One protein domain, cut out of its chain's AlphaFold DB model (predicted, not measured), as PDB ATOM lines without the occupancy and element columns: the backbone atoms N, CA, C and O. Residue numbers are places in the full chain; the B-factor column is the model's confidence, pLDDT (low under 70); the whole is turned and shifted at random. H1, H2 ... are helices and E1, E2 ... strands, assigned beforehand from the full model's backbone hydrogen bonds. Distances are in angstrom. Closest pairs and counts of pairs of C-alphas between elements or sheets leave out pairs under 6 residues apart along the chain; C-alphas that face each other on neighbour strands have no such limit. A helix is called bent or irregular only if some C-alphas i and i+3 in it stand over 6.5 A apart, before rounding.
ATOM      1  N   SER A  43     258.720 235.306 321.088       93.38
ATOM      2  CA  SER A  43     259.996 235.692 320.498       93.38
ATOM      3  C   SER A  43     260.210 234.960 319.176       93.38
ATOM      4  O   SER A  43     259.904 233.776 319.075       93.38
ATOM      5  N   ASN A  44     260.792 235.651 318.194       88.88
ATOM      6  CA  ASN A  44     261.271 235.037 316.950       88.88
ATOM      7  C   ASN A  44     262.737 234.577 317.041       88.88
ATOM      8  O   ASN A  44     263.296 234.135 316.041       88.88
ATOM      9  N   ILE A  45     263.374 234.733 318.206       88.50
ATOM     10  CA  ILE A  45     264.713 234.209 318.473       88.50
ATOM     11  C   ILE A  45     264.636 233.037 319.444       88.50
ATOM     12  O   ILE A  45     263.879 233.086 320.421       88.50
ATOM     13  N   ASP A  46     265.463 232.031 319.189       86.50
ATOM     14  CA  ASP A  46     265.660 230.908 320.092       86.50
ATOM     15  C   ASP A  46     266.554 231.326 321.261       86.50
ATOM     16  O   ASP A  46     267.583 231.988 321.092       86.50
ATOM     17  N   PHE A  47     266.145 230.956 322.471       84.75
ATOM     18  CA  PHE A  47     266.897 231.252 323.683       84.75
ATOM     19  C   PHE A  47     267.741 230.048 324.096       84.75
ATOM     20  O   PHE A  47     267.204 229.006 324.454       84.75
ATOM     21  N   GLU A  48     269.060 230.223 324.144       86.56
ATOM     22  CA  GLU A  48     269.982 229.219 324.705       86.56
ATOM     23  C   GLU A  48     270.040 229.262 326.245       86.56
ATOM     24  O   GLU A  48     270.591 228.373 326.898       86.56
ATOM     25  N   ALA A  49     269.469 230.309 326.850       89.75
ATOM     26  CA  ALA A  49     269.459 230.526 328.288       89.75
ATOM     27  C   ALA A  49     268.175 231.221 328.755       89.75
ATOM     28  O   ALA A  49     267.561 232.008 328.036       89.75
ATOM     29  N   THR A  50     267.797 230.974 330.007       92.12
ATOM     30  CA  THR A  50     266.723 231.702 330.685       92.12
ATOM     31  C   THR A  50     267.292 232.913 331.413       92.12
ATOM     32  O   THR A  50     268.165 232.789 332.277       92.12
ATOM     33  N   TYR A  51     266.744 234.088 331.105       93.06
ATOM     34  CA  TYR A  51     267.095 235.357 331.734       93.06
ATOM     35  C   TYR A  51     265.952 235.810 332.636       93.06
ATOM     36  O   TYR A  51     264.861 236.105 332.156       93.06
ATOM     37  N   SER A  52     266.203 235.919 333.936       94.75
ATOM     38  CA  SER A  52     265.235 236.464 334.893       94.75
ATOM     39  C   SER A  52     265.770 237.737 335.529       94.75
ATOM     40  O   SER A  52     266.937 237.820 335.898       94.75
ATOM     41  N   PHE A  53     264.903 238.730 335.669       96.62
ATOM     42  CA  PHE A  53     265.193 239.953 336.404       96.62
ATOM     43  C   PHE A  53     264.022 240.247 337.332       96.62
ATOM     44  O   PHE A  53     262.871 240.284 336.892       96.62
ATOM     45  N   ILE A  54     264.314 240.444 338.614       96.50
ATOM     46  CA  ILE A  54     263.317 240.723 339.644       96.50
ATOM     47  C   ILE A  54     263.698 242.033 340.315       96.50
ATOM     48  O   ILE A  54     264.830 242.199 340.760       96.50
ATOM     49  N   GLN A  55     262.730 242.941 340.425       96.25
ATOM     50  CA  GLN A  55     262.904 244.231 341.077       96.25
ATOM     51  C   GLN A  55     261.763 244.495 342.063       96.25
ATOM     52  O   GLN A  55     260.586 244.290 341.763       96.25
ATOM     53  N   LYS A  56     262.131 244.979 343.245       94.62
ATOM     54  CA  LYS A  56     261.274 245.585 344.267       94.62
ATOM     55  C   LYS A  56     261.883 246.940 344.654       94.62
ATOM     56  O   LYS A  56     262.949 247.295 344.163       94.62
ATOM     57  N   LYS A  57     261.205 247.697 345.525       91.81
ATOM     58  CA  LYS A  57     261.615 249.058 345.918       91.81
ATOM     59  C   LYS A  57     263.095 249.146 346.325       91.81
ATOM     60  O   LYS A  57     263.808 249.985 345.794       91.81
ATOM     61  N   ASP A  58     263.538 248.229 347.182       93.19
ATOM     62  CA  ASP A  58     264.878 248.253 347.788       93.19
ATOM     63  C   ASP A  58     265.683 246.976 347.478       93.19
ATOM     64  O   ASP A  58     266.613 246.619 348.195       93.19
ATOM     65  N   PHE A  59     265.298 246.237 346.432       95.44
ATOM     66  CA  PHE A  59     265.927 244.964 346.074       95.44
ATOM     67  C   PHE A  59     265.864 244.715 344.570       95.44
ATOM     68  O   PHE A  59     264.814 244.883 343.948       95.44
ATOM     69  N   GLN A  60     266.965 244.241 344.001       97.38
ATOM     70  CA  GLN A  60     267.009 243.749 342.632       97.38
ATOM     71  C   GLN A  60     267.935 242.545 342.537       97.38
ATOM     72  O   GLN A  60     268.951 242.477 343.228       97.38
ATOM     73  N   ILE A  61     267.578 241.608 341.670       97.38
ATOM     74  CA  ILE A  61     268.395 240.439 341.382       97.38
ATOM     75  C   ILE A  61     268.220 240.030 339.926       97.38
ATOM     76  O   ILE A  61     267.115 240.008 339.375       97.38
ATOM     77  N   SER A  62     269.346 239.698 339.321       96.88
ATOM     78  CA  SER A  62     269.458 239.078 338.014       96.88
ATOM     79  C   SER A  62     269.734 237.597 338.184       96.88
ATOM     80  O   SER A  62     270.558 237.244 339.021       96.88
ATOM     81  N   LEU A  63     269.090 236.747 337.384       95.00
ATOM     82  CA  LEU A  63     269.387 235.319 337.315       95.00
ATOM     83  C   LEU A  63     269.591 234.900 335.862       95.00
ATOM     84  O   LEU A  63     268.746 235.163 335.002       95.00
ATOM     85  N   LEU A  64     270.696 234.220 335.596       92.56
ATOM     86  CA  LEU A  64     271.019 233.603 334.321       92.56
ATOM     87  C   LEU A  64     271.080 232.091 334.517       92.56
ATOM     88  O   LEU A  64     271.908 231.590 335.277       92.56
ATOM     89  N   ARG A  65     270.215 231.359 333.820       90.69
ATOM     90  CA  ARG A  65     270.229 229.895 333.808       90.69
ATOM     91  C   ARG A  65     270.539 229.404 332.402       90.69
ATOM     92  O   ARG A  65     269.755 229.631 331.486       90.69
ATOM     93  N   VAL A  66     271.671 228.728 332.257       86.56
ATOM     94  CA  VAL A  66     272.089 228.076 331.013       86.56
ATOM     95  C   VAL A  66     271.794 226.583 331.170       86.56
ATOM     96  O   VAL A  66     272.355 225.937 332.057       86.56
ATOM     97  N   TYR A  67     270.875 226.052 330.360       77.62
ATOM     98  CA  TYR A  67     270.365 224.673 330.459       77.62
ATOM     99  C   TYR A  67     269.840 224.296 331.865       77.62
ATOM    100  O   TYR A  67     269.299 225.133 332.588       77.62
ATOM    101  N   SER A  68     269.976 223.024 332.256       64.88
ATOM    102  CA  SER A  68     269.513 222.466 333.536       64.88
ATOM    103  C   SER A  68     270.442 222.760 334.725       64.88
ATOM    104  O   SER A  68     270.297 222.147 335.780       64.88
ATOM    105  N   ILE A  69     271.423 223.655 334.570       68.06
ATOM    106  CA  ILE A  69     272.379 224.002 335.631       68.06
ATOM    107  C   ILE A  69     271.739 225.021 336.588       68.06
ATOM    108  O   ILE A  69     270.817 225.759 336.230       68.06
ATOM    109  N   ASN A  70     272.233 225.076 337.827       72.50
ATOM    110  CA  ASN A  70     271.892 226.127 338.783       72.50
ATOM    111  C   ASN A  70     272.002 227.518 338.139       72.50
ATOM    112  O   ASN A  70     272.912 227.796 337.358       72.50
ATOM    113  N   SER A  71     271.062 228.402 338.469       78.44
ATOM    114  CA  SER A  71     271.106 229.782 337.991       78.44
ATOM    115  C   SER A  71     272.268 230.525 338.641       78.44
ATOM    116  O   SER A  71     272.370 230.531 339.865       78.44
ATOM    117  N   MET A  72     273.091 231.188 337.833       90.56
ATOM    118  CA  MET A  72     274.013 232.214 338.312       90.56
ATOM    119  C   MET A  72     273.211 233.471 338.622       90.56
ATOM    120  O   MET A  72     272.422 233.908 337.780       90.56
ATOM    121  N   ASP A  73     273.405 234.059 339.796       93.88
ATOM    122  CA  ASP A  73     272.695 235.266 340.197       93.88
ATOM    123  C   ASP A  73     273.623 236.428 340.556       93.88
ATOM    124  O   ASP A  73     274.815 236.272 340.829       93.88
ATOM    125  N   SER A  74     273.075 237.639 340.496       96.12
ATOM    126  CA  SER A  74     273.774 238.838 340.936       96.12
ATOM    127  C   SER A  74     272.810 239.915 341.404       96.12
ATOM    128  O   SER A  74     271.834 240.230 340.724       96.12
ATOM    129  N   GLN A  75     273.145 240.545 342.530       96.50
ATOM    130  CA  GLN A  75     272.501 241.771 343.019       96.50
ATOM    131  C   GLN A  75     273.309 243.033 342.666       96.50
ATOM    132  O   GLN A  75     272.943 244.143 343.051       96.50
ATOM    133  N   SER A  76     274.416 242.887 341.921       96.88
ATOM    134  CA  SER A  76     275.191 244.029 341.433       96.88
ATOM    135  C   SER A  76     274.312 244.913 340.559       96.88
ATOM    136  O   SER A  76     273.720 244.445 339.582       96.88
ATOM    137  N   GLN A  77     274.269 246.208 340.872       95.25
ATOM    138  CA  GLN A  77     273.475 247.176 340.121       95.25
ATOM    139  C   GLN A  77     273.843 247.195 338.637       95.25
ATOM    140  O   GLN A  77     272.958 247.279 337.788       95.25
ATOM    141  N   HIS A  78     275.131 247.071 338.316       96.75
ATOM    142  CA  HIS A  78     275.596 247.043 336.936       96.75
ATOM    143  C   HIS A  78     275.046 245.828 336.174       96.75
ATOM    144  O   HIS A  78     274.468 245.979 335.098       96.75
ATOM    145  N   ILE A  79     275.147 244.633 336.765       96.44
ATOM    146  CA  ILE A  79     274.677 243.383 336.146       96.44
ATOM    147  C   ILE A  79     273.146 243.384 336.016       96.44
ATOM    148  O   ILE A  79     272.612 243.042 334.961       96.44
ATOM    149  N   CYS A  80     272.441 243.854 337.048       97.44
ATOM    150  CA  CYS A  80     270.992 244.047 337.029       97.44
ATOM    151  C   CYS A  80     270.546 244.951 335.875       97.44
ATOM    152  O   CYS A  80     269.666 244.583 335.097       97.44
ATOM    153  N   GLN A  81     271.197 246.101 335.701       96.81
ATOM    154  CA  GLN A  81     270.890 247.027 334.610       96.81
ATOM    155  C   GLN A  81     271.161 246.423 333.230       96.81
ATOM    156  O   GLN A  81     270.365 246.624 332.310       96.81
ATOM    157  N   MET A  82     272.266 245.691 333.062       96.56
ATOM    158  CA  MET A  82     272.573 245.017 331.798       96.56
ATOM    159  C   MET A  82     271.497 243.991 331.440       96.56
ATOM    160  O   MET A  82     270.965 244.014 330.329       96.56
ATOM    161  N   GLN A  83     271.121 243.135 332.389       96.25
ATOM    162  CA  GLN A  83     270.127 242.095 332.150       96.25
ATOM    163  C   GLN A  83     268.719 242.660 331.952       96.25
ATOM    164  O   GLN A  83     267.985 242.192 331.081       96.25
ATOM    165  N   GLN A  84     268.351 243.711 332.687       96.81
ATOM    166  CA  GLN A  84     267.098 244.423 332.460       96.81
ATOM    167  C   GLN A  84     267.045 244.994 331.035       96.81
ATOM    168  O   GLN A  84     266.051 244.791 330.339       96.81
ATOM    169  N   LYS A  85     268.109 245.666 330.567       97.12
ATOM    170  CA  LYS A  85     268.188 246.191 329.191       97.12
ATOM    171  C   LYS A  85     268.068 245.081 328.150       97.12
ATOM    172  O   LYS A  85     267.343 245.254 327.173       97.12
ATOM    173  N   TRP A  86     268.731 243.949 328.380       94.38
ATOM    174  CA  TRP A  86     268.626 242.773 327.522       94.38
ATOM    175  C   TRP A  86     267.178 242.279 327.415       94.38
ATOM    176  O   TRP A  86     266.627 242.253 326.318       94.38
ATOM    177  N   ILE A  87     266.512 242.017 328.543       95.31
ATOM    178  CA  ILE A  87     265.111 241.564 328.570       95.31
ATOM    179  C   ILE A  87     264.179 242.581 327.893       95.31
ATOM    180  O   ILE A  87     263.286 242.193 327.143       95.31
ATOM    181  N   GLN A  88     264.381 243.886 328.097       95.81
ATOM    182  CA  GLN A  88     263.571 244.903 327.413       95.81
ATOM    183  C   GLN A  88     263.800 244.921 325.897       95.81
ATOM    184  O   GLN A  88     262.854 245.156 325.145       95.81
ATOM    185  N   SER A  89     265.026 244.660 325.437       94.62
ATOM    186  CA  SER A  89     265.317 244.502 324.009       94.62
ATOM    187  C   SER A  89     264.564 243.307 323.428       94.62
ATOM    188  O   SER A  89     263.890 243.451 322.410       94.62
ATOM    189  N   LEU A  90     264.593 242.163 324.116       93.50
ATOM    190  CA  LEU A  90     263.864 240.959 323.708       93.50
ATOM    191  C   LEU A  90     262.367 241.222 323.588       93.50
ATOM    192  O   LEU A  90     261.768 240.956 322.549       93.50
ATOM    193  N   LYS A  91     261.775 241.840 324.616       94.81
ATOM    194  CA  LYS A  91     260.356 242.215 324.610       94.81
ATOM    195  C   LYS A  91     259.995 243.123 323.436       94.81
ATOM    196  O   LYS A  91     258.933 242.947 322.854       94.81
ATOM    197  N   ARG A  92     260.856 244.086 323.084       94.62
ATOM    198  CA  ARG A  92     260.609 245.036 321.985       94.62
ATOM    199  C   ARG A  92     260.520 244.354 320.619       94.62
ATOM    200  O   ARG A  92     259.779 244.826 319.768       94.62
ATOM    201  N   HIS A  93     261.270 243.274 320.422       92.88
ATOM    202  CA  HIS A  93     261.313 242.528 319.161       92.88
ATOM    203  C   HIS A  93     260.437 241.265 319.188       92.88
ATOM    204  O   HIS A  93     260.510 240.448 318.275       92.88
ATOM    205  N   SER A  94     259.617 241.103 320.227       95.81
ATOM    206  CA  SER A  94     258.693 239.981 320.393       95.81
ATOM    207  C   SER A  94     257.245 240.434 320.202       95.81
ATOM    208  O   SER A  94     256.907 241.599 320.421       95.81
ATOM    209  N   LEU A  95     256.363 239.505 319.845       96.75
ATOM    210  CA  LEU A  95     254.931 239.758 319.701       96.75
ATOM    211  C   LEU A  95     254.210 239.586 321.041       96.75
ATOM    212  O   LEU A  95     254.242 238.506 321.621       96.75
ATOM    213  N   LEU A  96     253.513 240.621 321.515       97.19
ATOM    214  CA  LEU A  96     252.631 240.510 322.681       97.19
ATOM    215  C   LEU A  96     251.365 239.714 322.317       97.19
ATOM    216  O   LEU A  96     250.571 240.160 321.487       97.19
TER     217      LEU A  96
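What this domain is: This is residues 43 to 96 of the 119 residues of an uncharacterized protein of Bacteroides faecichinchillae (UniProt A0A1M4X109). A long two-stranded hairpin, E1 and E2, with the short strand E3 beside E2, makes a small sheet, and one helix, H1, crosses one face of it while no named helix covers the other face. The links between these elements are tight, and the stretches before E1 and after H1 bring the first and last printed C-alphas to 9.1 A from each other. The printed part has 54 residues, with three named strands and one named helix in the order E1, E2, E3, H1; the sheet's order is E1, E2, E3, all antiparallel, and the class is mixed, helices and strands. It is only just compact, close to loose, with a radius of gyration of the C-alphas of 11.8 A, and the C-alphas span 33 by 26 by 16 A.

How they stand to each other: The sheet is a meander, each strand the antiparallel neighbour of the one before: E1, residues 49 to 56, E2, residues 59 to 66, and E3, residues 72 to 74. E1 and E2 form a hairpin with 173 degrees between their directions; N 52 and O 63 are within hydrogen-bond range at 2.9 A, and N 63 and O 52 at 2.8 A. E2 and E3 form a second hairpin, at 159 degrees, with N 64 and O 72 within range at 2.8 A. E1 and E3 are the edge strands and are apart. H1, residues 77 to 92, is on the sheet at a height over the sheet of 8.4 A, giving two layers, a helix on one face of a sheet. H1 lies over E1 and only just over E2, on which 3 of its C-alphas fall. It runs across the strands, at 66 degrees to E1 on the local plane. The closest C-alphas of H1 and E2 are those of Cys 80 and Ser 62, 5.3 A apart; those of H1 and E1 are Gln 84 and Phe 53, 6.3 A apart. In H1 every O i to N i+4 pair is within hydrogen-bond range.

Where its parts are: E1 begins at C-alpha 49, (269.459, 230.526, 328.288), and measures 23.4 A from first to last C-alpha. E2 measures 23.5 A and ends at C-alpha 66, (272.089, 228.076, 331.013). E3 measures 7.1 A. H1 measures 22.3 A, is not bent, and ends at C-alpha 92, (260.609, 245.036, 321.985).

The domain as a whole: The two C-alphas farthest apart are those of Asn 44 and Asp 58, 33.7 A. The printed part has no cut, and no link is long. The mean pLDDT of the printed part is 92.0; residues 68 to 69, in the link from E2 to E3, are under 70.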